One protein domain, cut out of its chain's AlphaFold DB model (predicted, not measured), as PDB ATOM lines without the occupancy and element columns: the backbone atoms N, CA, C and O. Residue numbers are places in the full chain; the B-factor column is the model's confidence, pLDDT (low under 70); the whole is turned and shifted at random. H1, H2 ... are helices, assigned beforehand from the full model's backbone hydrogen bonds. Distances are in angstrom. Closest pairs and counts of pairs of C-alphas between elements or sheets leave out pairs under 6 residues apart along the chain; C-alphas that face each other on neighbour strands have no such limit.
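AT A GLANCE: This is residues 106 to 176 of the 246 residues of the protein "Hypothetical protein" of labyrinthulid quahog parasite QPX (UniProt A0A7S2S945). Two long helices, H3 and H4, pack on H1 at shallow tilts and run the same way as it does, while H4 is shifted lengthwise and residues 171 to 176, of which 171 to 175 belong to H4, stick out. Between H1 and H3 the chain folds back through the short helix H2, and between H3 and H4 it folds back through residues 149 to 158. The printed part has 71 residues with four named helices, in the order H1, H2, H3, H4, and no named strand; its class is all helix. It is compact, with a radius of gyration of the C-alphas of 12.1 A, yet elongated, spanning 40 by 23 by 19 A.

HOW THE PARTS SIT: Begin with H1, residues 106 to 118. H3, residues 133 to 148, touches it, closest at the C-alphas of Leu 109 and Val 137, 5.7 A apart; their tilt is a shallow 23 degrees, the same way. H4, residues 159 to 175, touches H1 through residues 162 to 169 alone, meeting residues 114 to 118 alone. Their closest C-alphas, Ala 118 and Lys 166, are 4.8 A apart, at a shallow tilt of 18 degrees, the same way. H2, residues 123 to 126, only just touches H3, with 3 pairs of C-alphas within 8 A; the closest are Tyr 126 and Leu 140, 7.4 A apart. H3 and H4 are apart. In H1, H3 and H4 every O i to N i+4 pair is within hydrogen-bond range; H2 is too short for one.

IN THESE COORDINATES: Find C-alpha 106 at (5.871, 2.511, -4.507); from there H1 runs 18.1 A. H2 covers 5.9 A. H3 starts at C-alpha 133, (9.867, 0.593, 1.393), and runs 21.0 A. H4 runs 24.4 A to C-alpha 175 at (-10.876, 31.760, 4.997).

THE WHOLE: The C-alphas farthest apart, Ala 132 and Leu 175, are 40.0 A apart. The printed part has no cut and no long link. Its mean pLDDT is 91.9, and no printed residue is under 70.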
ATOM      1  N   GLN A 106       5.700   1.158  -3.977       89.00
ATOM      2  CA  GLN A 106       5.871   2.511  -4.507       89.00
ATOM      3  C   GLN A 106       4.540   3.209  -4.817       89.00
ATOM      4  O   GLN A 106       4.401   4.410  -4.602       89.00
ATOM      5  N   GLY A 107       3.533   2.475  -5.296       90.50
ATOM      6  CA  GLY A 107       2.196   3.015  -5.544       90.50
ATOM      7  C   GLY A 107       1.485   3.428  -4.254       90.50
ATOM      8  O   GLY A 107       0.832   4.471  -4.205       90.50
ATOM      9  N   LYS A 108       1.668   2.641  -3.189       92.25
ATOM     10  CA  LYS A 108       1.170   2.947  -1.842       92.25
ATOM     11  C   LYS A 108       1.864   4.174  -1.258       92.25
ATOM     12  O   LYS A 108       1.190   5.072  -0.755       92.25
ATOM     13  N   LEU A 109       3.188   4.247  -1.393       92.81
ATOM     14  CA  LEU A 109       3.968   5.388  -0.931       92.81
ATOM     15  C   LEU A 109       3.555   6.670  -1.663       92.81
ATOM     16  O   LEU A 109       3.300   7.671  -1.007       92.81
ATOM     17  N   LYS A 110       3.362   6.616  -2.989       93.62
ATOM     18  CA  LYS A 110       2.876   7.753  -3.794       93.62
ATOM     19  C   LYS A 110       1.533   8.305  -3.305       93.62
ATOM     20  O   LYS A 110       1.336   9.516  -3.273       93.62
ATOM     21  N   LYS A 111       0.600   7.439  -2.910       93.56
ATOM     22  CA  LYS A 111      -0.700   7.870  -2.365       93.56
ATOM     23  C   LYS A 111      -0.562   8.521  -0.989       93.56
ATOM     24  O   LYS A 111      -1.202   9.535  -0.730       93.56
ATOM     25  N   LEU A 112       0.301   7.981  -0.126       94.25
ATOM     26  CA  LEU A 112       0.607   8.602   1.166       94.25
ATOM     27  C   LEU A 112       1.295   9.961   0.984       94.25
ATOM     28  O   LEU A 112       0.908  10.923   1.637       94.25
ATOM     29  N   THR A 113       2.246  10.081   0.055       93.88
ATOM     30  CA  THR A 113       2.894  11.367  -0.242       93.88
ATOM     31  C   THR A 113       1.903  12.376  -0.821       93.88
ATOM     32  O   THR A 113       1.932  13.537  -0.434       93.88
ATOM     33  N   GLN A 114       0.973  11.943  -1.685       94.69
ATOM     34  CA  GLN A 114      -0.107  12.803  -2.186       94.69
ATOM     35  C   GLN A 114      -0.990  13.324  -1.050       94.69
ATOM     36  O   GLN A 114      -1.338  14.504  -1.024       94.69
ATOM     37  N   TYR A 115      -1.316  12.470  -0.082       95.31
ATOM     38  CA  TYR A 115      -2.058  12.884   1.103       95.31
ATOM     39  C   TYR A 115      -1.280  13.902   1.943       95.31
ATOM     40  O   TYR A 115      -1.836  14.936   2.297       95.31
ATOM     41  N   VAL A 116       0.012  13.662   2.200       95.38
ATOM     42  CA  VAL A 116       0.900  14.607   2.909       95.38
ATOM     43  C   VAL A 116       0.887  15.977   2.226       95.38
ATOM     44  O   VAL A 116       0.715  16.994   2.897       95.38
ATOM     45  N   THR A 117       1.002  16.008   0.894       95.50
ATOM     46  CA  THR A 117       0.965  17.262   0.127       95.50
ATOM     47  C   THR A 117      -0.401  17.940   0.177       95.50
ATOM     48  O   THR A 117      -0.466  19.151   0.369       95.50
ATOM     49  N   ALA A 118      -1.493  17.178   0.066       94.38
ATOM     50  CA  ALA A 118      -2.849  17.713   0.149       94.38
ATOM     51  C   ALA A 118      -3.131  18.304   1.535       94.38
ATOM     52  O   ALA A 118      -3.735  19.361   1.636       94.38
ATOM     53  N   ALA A 119      -2.637  17.663   2.594       92.88
ATOM     54  CA  ALA A 119      -2.747  18.134   3.969       92.88
ATOM     55  C   ALA A 119      -1.794  19.300   4.304       92.88
ATOM     56  O   ALA A 119      -1.826  19.792   5.429       92.88
ATOM     57  N   LYS A 120      -0.932  19.725   3.364       94.19
ATOM     58  CA  LYS A 120       0.138  20.718   3.580       94.19
ATOM     59  C   LYS A 120       1.040  20.371   4.777       94.19
ATOM     60  O   LYS A 120       1.497  21.252   5.503       94.19
ATOM     61  N   ILE A 121       1.303  19.081   4.991       93.56
ATOM     62  CA  ILE A 121       2.189  18.617   6.064       93.56
ATOM     63  C   ILE A 121       3.648  18.768   5.613       93.56
ATOM     64  O   ILE A 121       4.017  18.390   4.501       93.56
ATOM     65  N   GLY A 122       4.489  19.325   6.488       92.31
ATOM     66  CA  GLY A 122       5.898  19.583   6.192       92.31
ATOM     67  C   GLY A 122       6.763  18.317   6.041       92.31
ATOM     68  O   GLY A 122       6.388  17.228   6.485       92.31
ATOM     69  N   PRO A 123       7.990  18.454   5.500       90.75
ATOM     70  CA  PRO A 123       8.884  17.326   5.219       90.75
ATOM     71  C   PRO A 123       9.398  16.611   6.479       90.75
ATOM     72  O   PRO A 123       9.946  15.515   6.389       90.75
ATOM     73  N   GLY A 124       9.205  17.204   7.664       92.06
ATOM     74  CA  GLY A 124       9.556  16.600   8.951       92.06
ATOM     75  C   GLY A 124       8.909  15.232   9.182       92.06
ATOM     76  O   GLY A 124       9.493  14.413   9.883       92.06
ATOM     77  N   ILE A 125       7.776  14.957   8.527       91.69
ATOM     78  CA  ILE A 125       7.075  13.672   8.611       91.69
ATOM     79  C   ILE A 125       7.908  12.486   8.099       91.69
ATOM     80  O   ILE A 125       7.676  11.344   8.485       91.69
ATOM     81  N   TYR A 126       8.896  12.749   7.239       91.50
ATOM     82  CA  TYR A 126       9.749  11.710   6.667       91.50
ATOM     83  C   TYR A 126      11.020  11.439   7.480       91.50
ATOM     84  O   TYR A 126      11.786  10.537   7.135       91.50
ATOM     85  N   LYS A 127      11.273  12.208   8.547       92.44
ATOM     86  CA  LYS A 127      12.485  12.059   9.361       92.44
ATOM     87  C   LYS A 127      12.414  10.785  10.203       92.44
ATOM     88  O   LYS A 127      11.439  10.560  10.909       92.44
ATOM     89  N   GLY A 128      13.477   9.980  10.154       88.06
ATOM     90  CA  GLY A 128      13.592   8.753  10.950       88.06
ATOM     91  C   GLY A 128      12.727   7.589  10.460       88.06
ATOM     92  O   GLY A 128      12.552   6.620  11.192       88.06
ATOM     93  N   LEU A 129      12.179   7.669   9.241       90.31
ATOM     94  CA  LEU A 129      11.507   6.528   8.626       90.31
ATOM     95  C   LEU A 129      12.522   5.439   8.237       90.31
ATOM     96  O   LEU A 129      13.634   5.775   7.822       90.31
ATOM     97  N   PRO A 130      12.136   4.154   8.316       90.62
ATOM     98  CA  PRO A 130      12.982   3.057   7.863       90.62
ATOM     99  C   PRO A 130      13.247   3.152   6.353       90.62
ATOM    100  O   PRO A 130      12.414   3.648   5.586       90.62
ATOM    101  N   GLU A 131      14.410   2.658   5.923       88.94
ATOM    102  CA  GLU A 131      14.809   2.646   4.507       88.94
ATOM    103  C   GLU A 131      14.024   1.612   3.686       88.94
ATOM    104  O   GLU A 131      13.771   1.825   2.500       88.94
ATOM    105  N   ALA A 132      13.578   0.522   4.319       90.38
ATOM    106  CA  ALA A 132      12.769  -0.503   3.671       90.38
ATOM    107  C   ALA A 132      11.399   0.058   3.249       90.38
ATOM    108  O   ALA A 132      10.628   0.544   4.081       90.38
ATOM    109  N   GLU A 133      11.065  -0.043   1.958       88.62
ATOM    110  CA  GLU A 133       9.867   0.593   1.393       88.62
ATOM    111  C   GLU A 133       8.557   0.117   2.057       88.62
ATOM    112  O   GLU A 133       7.658   0.923   2.308       88.62
ATOM    113  N   ASP A 134       8.443  -1.174   2.385       88.31
ATOM    114  CA  ASP A 134       7.237  -1.749   2.999       88.31
ATOM    115  C   ASP A 134       7.000  -1.247   4.427       88.31
ATOM    116  O   ASP A 134       5.873  -0.921   4.819       88.31
ATOM    117  N   GLU A 135       8.074  -1.163   5.210       90.00
ATOM    118  CA  GLU A 135       8.033  -0.639   6.572       90.00
ATOM    119  C   GLU A 135       7.798   0.867   6.560       90.00
ATOM    120  O   GLU A 135       7.038   1.375   7.383       90.00
ATOM    121  N   LYS A 136       8.361   1.571   5.574       93.06
ATOM    122  CA  LYS A 136       8.163   3.006   5.374       93.06
ATOM    123  C   LYS A 136       6.700   3.348   5.127       93.06
ATOM    124  O   LYS A 136       6.192   4.295   5.722       93.06
ATOM    125  N   VAL A 137       6.000   2.569   4.297       92.69
ATOM    126  CA  VAL A 137       4.555   2.741   4.059       92.69
ATOM    127  C   VAL A 137       3.769   2.581   5.363       92.69
ATOM    128  O   VAL A 137       2.917   3.415   5.667       92.69
ATOM    129  N   ARG A 138       4.072   1.546   6.159       93.06
ATOM    130  CA  ARG A 138       3.405   1.310   7.450       93.06
ATOM    131  C   ARG A 138       3.693   2.423   8.452       93.06
ATOM    132  O   ARG A 138       2.748   3.018   8.962       93.06
ATOM    133  N   ALA A 139       4.964   2.747   8.673       92.94
ATOM    134  CA  ALA A 139       5.391   3.778   9.612       92.94
ATOM    135  C   ALA A 139       4.795   5.149   9.265       92.94
ATOM    136  O   ALA A 139       4.229   5.809  10.134       92.94
ATOM    137  N   LEU A 140       4.831   5.543   7.987       92.94
ATOM    138  CA  LEU A 140       4.245   6.804   7.531       92.94
ATOM    139  C   LEU A 140       2.722   6.825   7.714       92.94
ATOM    140  O   LEU A 140       2.171   7.840   8.136       92.94
ATOM    141  N   SER A 141       2.037   5.711   7.433       92.75
ATOM    142  CA  SER A 141       0.588   5.615   7.631       92.75
ATOM    143  C   SER A 141       0.186   5.748   9.104       92.75
ATOM    144  O   SER A 141      -0.768   6.465   9.401       92.75
ATOM    145  N   SER A 142       0.930   5.127  10.027       92.12
ATOM    146  CA  SER A 142       0.684   5.248  11.467       92.12
ATOM    147  C   SER A 142       0.948   6.666  11.955       92.12
ATOM    148  O   SER A 142       0.111   7.242  12.638       92.12
ATOM    149  N   LEU A 143       2.057   7.273  11.531       93.00
ATOM    150  CA  LEU A 143       2.441   8.619  11.950       93.00
ATOM    151  C   LEU A 143       1.434   9.676  11.462       93.00
ATOM    152  O   LEU A 143       1.070  10.580  12.211       93.00
ATOM    153  N   LEU A 144       0.906   9.527  10.241       93.44
ATOM    154  CA  LEU A 144      -0.189  10.361   9.734       93.44
ATOM    155  C   LEU A 144      -1.454  10.259  10.599       93.44
ATOM    156  O   LEU A 144      -2.109  11.269  10.849       93.44
ATOM    157  N   LYS A 145      -1.795   9.059  11.072       92.88
ATOM    158  CA  LYS A 145      -2.973   8.836  11.921       92.88
ATOM    159  C   LYS A 145      -2.769   9.373  13.336       92.88
ATOM    160  O   LYS A 145      -3.636  10.071  13.846       92.88
ATOM    161  N   GLU A 146      -1.621   9.083  13.940       91.06
ATOM    162  CA  GLU A 146      -1.317   9.418  15.334       91.06
ATOM    163  C   GLU A 146      -1.023  10.908  15.530       91.06
ATOM    164  O   GLU A 146      -1.597  11.534  16.418       91.06
ATOM    165  N   ASN A 147      -0.171  11.498  14.686       89.94
ATOM    166  CA  ASN A 147       0.311  12.867  14.895       89.94
ATOM    167  C   ASN A 147      -0.486  13.916  14.115       89.94
ATOM    168  O   ASN A 147      -0.557  15.068  14.537       89.94
ATOM    169  N   HIS A 148      -1.058  13.537  12.969       87.00
ATOM    170  CA  HIS A 148      -1.757  14.466  12.073       87.00
ATOM    171  C   HIS A 148      -3.268  14.216  11.989       87.00
ATOM    172  O   HIS A 148      -3.948  14.903  11.229       87.00
ATOM    173  N   GLY A 149      -3.802  13.264  12.764       88.06
ATOM    174  CA  GLY A 149      -5.239  12.991  12.830       88.06
ATOM    175  C   GLY A 149      -5.835  12.548  11.493       88.06
ATOM    176  O   GLY A 149      -6.973  12.891  11.183       88.06
ATOM    177  N   ALA A 150      -5.063  11.846  10.662       88.81
ATOM    178  CA  ALA A 150      -5.522  11.435   9.345       88.81
ATOM    179  C   ALA A 150      -6.678  10.420   9.427       88.81
ATOM    180  O   ALA A 150      -6.523   9.305   9.927       88.81
ATOM    181  N   GLU A 151      -7.830  10.788   8.870       87.38
ATOM    182  CA  GLU A 151      -9.039   9.962   8.813       87.38
ATOM    183  C   GLU A 151      -9.110   9.234   7.462       87.38
ATOM    184  O   GLU A 151      -9.729   9.715   6.514       87.38
ATOM    185  N   PHE A 152      -8.431   8.094   7.337       90.00
ATOM    186  CA  PHE A 152      -8.616   7.197   6.192       90.00
ATOM    187  C   PHE A 152      -8.532   5.728   6.603       90.00
ATOM    188  O   PHE A 152      -7.754   5.329   7.484       90.00
ATOM    189  N   ASP A 153      -9.320   4.906   5.920       86.00
ATOM    190  CA  ASP A 153      -9.430   3.485   6.215       86.00
ATOM    191  C   ASP A 153      -8.276   2.686   5.598       86.00
ATOM    192  O   ASP A 153      -7.848   2.907   4.465       86.00
ATOM    193  N   GLY A 154      -7.768   1.712   6.355       86.94
ATOM    194  CA  GLY A 154      -6.688   0.830   5.910       86.94
ATOM    195  C   GLY A 154      -5.290   1.454   5.977       86.94
ATOM    196  O   GLY A 154      -5.001   2.302   6.823       86.94
ATOM    197  N   LEU A 155      -4.392   0.957   5.119       86.56
ATOM    198  CA  LEU A 155      -2.965   1.309   5.123       86.56
ATOM    199  C   LEU A 155      -2.648   2.558   4.286       86.56
ATOM    200  O   LEU A 155      -1.628   3.206   4.490       86.56
ATOM    201  N   VAL A 156      -3.497   2.879   3.310       91.38
ATOM    202  CA  VAL A 156      -3.244   3.920   2.311       91.38
ATOM    203  C   VAL A 156      -4.548   4.664   2.040       91.38
ATOM    204  O   VAL A 156      -5.574   3.998   1.897       91.38
ATOM    205  N   PRO A 157      -4.526   6.000   1.918       92.19
ATOM    206  CA  PRO A 157      -5.721   6.788   1.653       92.19
ATOM    207  C   PRO A 157      -6.320   6.486   0.276       92.19
ATOM    208  O   PRO A 157      -5.612   6.182  -0.695       92.19
ATOM    209  N   ASN A 158      -7.643   6.605   0.188       93.62
ATOM    210  CA  ASN A 158      -8.369   6.548  -1.071       93.62
ATOM    211  C   ASN A 158      -8.330   7.911  -1.785       93.62
ATOM    212  O   ASN A 158      -8.070   8.950  -1.181       93.62
ATOM    213  N   SER A 159      -8.639   7.933  -3.084       90.69
ATOM    214  CA  SER A 159      -8.695   9.177  -3.868       90.69
ATOM    215  C   SER A 159      -9.686  10.191  -3.289       90.69
ATOM    216  O   SER A 159      -9.420  11.392  -3.298       90.69
ATOM    217  N   LYS A 160     -10.804   9.704  -2.740       93.38
ATOM    218  CA  LYS A 160     -11.804  10.528  -2.052       93.38
ATOM    219  C   LYS A 160     -11.229  11.203  -0.808       93.38
ATOM    220  O   LYS A 160     -11.466  12.389  -0.619       93.38
ATOM    221  N   ASP A 161     -10.443  10.484  -0.014       93.75
ATOM    222  CA  ASP A 161      -9.866  11.008   1.229       93.75
ATOM    223  C   ASP A 161      -8.877  12.136   0.922       93.75
ATOM    224  O   ASP A 161      -8.919  13.196   1.544       93.75
ATOM    225  N   ILE A 162      -8.046  11.953  -0.110       94.00
ATOM    226  CA  ILE A 162      -7.108  12.979  -0.588       94.00
ATOM    227  C   ILE A 162      -7.869  14.227  -1.061       94.00
ATOM    228  O   ILE A 162      -7.509  15.345  -0.695       94.00
ATOM    229  N   ALA A 163      -8.943  14.050  -1.838       94.25
ATOM    230  CA  ALA A 163      -9.761  15.161  -2.323       94.25
ATOM    231  C   ALA A 163     -10.466  15.913  -1.182       94.25
ATOM    232  O   ALA A 163     -10.516  17.142  -1.199       94.25
ATOM    233  N   LEU A 164     -10.975  15.197  -0.174       94.56
ATOM    234  CA  LEU A 164     -11.608  15.800   1.000       94.56
ATOM    235  C   LEU A 164     -10.617  16.628   1.811       94.56
ATOM    236  O   LEU A 164     -10.944  17.739   2.220       94.56
ATOM    237  N   VAL A 165      -9.411  16.107   2.035       95.00
ATOM    238  CA  VAL A 165      -8.363  16.845   2.743       95.00
ATOM    239  C   VAL A 165      -7.952  18.080   1.959       95.00
ATOM    240  O   VAL A 165      -7.934  19.161   2.538       95.00
ATOM    241  N   LYS A 166      -7.740  17.952   0.646       95.38
ATOM    242  CA  LYS A 166      -7.436  19.093  -0.223       95.38
ATOM    243  C   LYS A 166      -8.524  20.172  -0.147       95.38
ATOM    244  O   LYS A 166      -8.227  21.333   0.106       95.38
ATOM    245  N   ALA A 167      -9.796  19.788  -0.260       94.94
ATOM    246  CA  ALA A 167     -10.916  20.722  -0.146       94.94
ATOM    247  C   ALA A 167     -10.983  21.393   1.239       94.94
ATOM    248  O   ALA A 167     -11.263  22.586   1.333       94.94
ATOM    249  N   LYS A 168     -10.697  20.653   2.321       93.69
ATOM    250  CA  LYS A 168     -10.606  21.217   3.678       93.69
ATOM    251  C   LYS A 168      -9.465  22.236   3.780       93.69
ATOM    252  O   LYS A 168      -9.677  23.313   4.328       93.69
ATOM    253  N   THR A 169      -8.280  21.926   3.251       94.06
ATOM    254  CA  THR A 169      -7.118  22.827   3.302       94.06
ATOM    255  C   THR A 169      -7.250  24.045   2.399       94.06
ATOM    256  O   THR A 169      -6.724  25.103   2.739       94.06
ATOM    257  N   ASP A 170      -7.918  23.908   1.256       94.06
ATOM    258  CA  ASP A 170      -8.154  25.011   0.326       94.06
ATOM    259  C   ASP A 170      -9.211  25.951   0.904       94.06
ATOM    260  O   ASP A 170      -8.956  27.142   1.030       94.06
ATOM    261  N   LYS A 171     -10.307  25.405   1.442       92.44
ATOM    262  CA  LYS A 171     -11.301  26.188   2.188       92.44
ATOM    263  C   LYS A 171     -10.698  26.910   3.396       92.44
ATOM    264  O   LYS A 171     -11.058  28.047   3.673       92.44
ATOM    265  N   ALA A 172      -9.795  26.263   4.136       91.38
ATOM    266  CA  ALA A 172      -9.106  26.907   5.253       91.38
ATOM    267  C   ALA A 172      -8.228  28.079   4.783       91.38
ATOM    268  O   ALA A 172      -8.208  29.110   5.444       91.38
ATOM    269  N   LYS A 173      -7.563  27.936   3.629       93.00
ATOM    270  CA  LYS A 173      -6.762  28.999   3.007       93.00
ATOM    271  C   LYS A 173      -7.631  30.141   2.471       93.00
ATOM    272  O   LYS A 173      -7.256  31.293   2.603       93.00
ATOM    273  N   GLU A 174      -8.790  29.850   1.891       90.81
ATOM    274  CA  GLU A 174      -9.739  30.880   1.440       90.81
ATOM    275  C   GLU A 174     -10.296  31.708   2.604       90.81
ATOM    276  O   GLU A 174     -10.570  32.894   2.454       90.81
ATOM    277  N   LEU A 175     -10.460  31.081   3.771       88.94
ATOM    278  CA  LEU A 175     -10.876  31.760   4.997       88.94
ATOM    279  C   LEU A 175      -9.715  32.478   5.703       88.94
ATOM    280  O   LEU A 175      -9.957  33.329   6.560       88.94
ATOM    281  N   GLU A 176      -8.466  32.151   5.366       89.94
ATOM    282  CA  GLU A 176      -7.278  32.791   5.922       89.94
ATOM    283  C   GLU A 176      -7.218  34.254   5.461       89.94
ATOM    284  O   GLU A 176      -7.117  34.553   4.275       89.94
TER     285      GLU A 176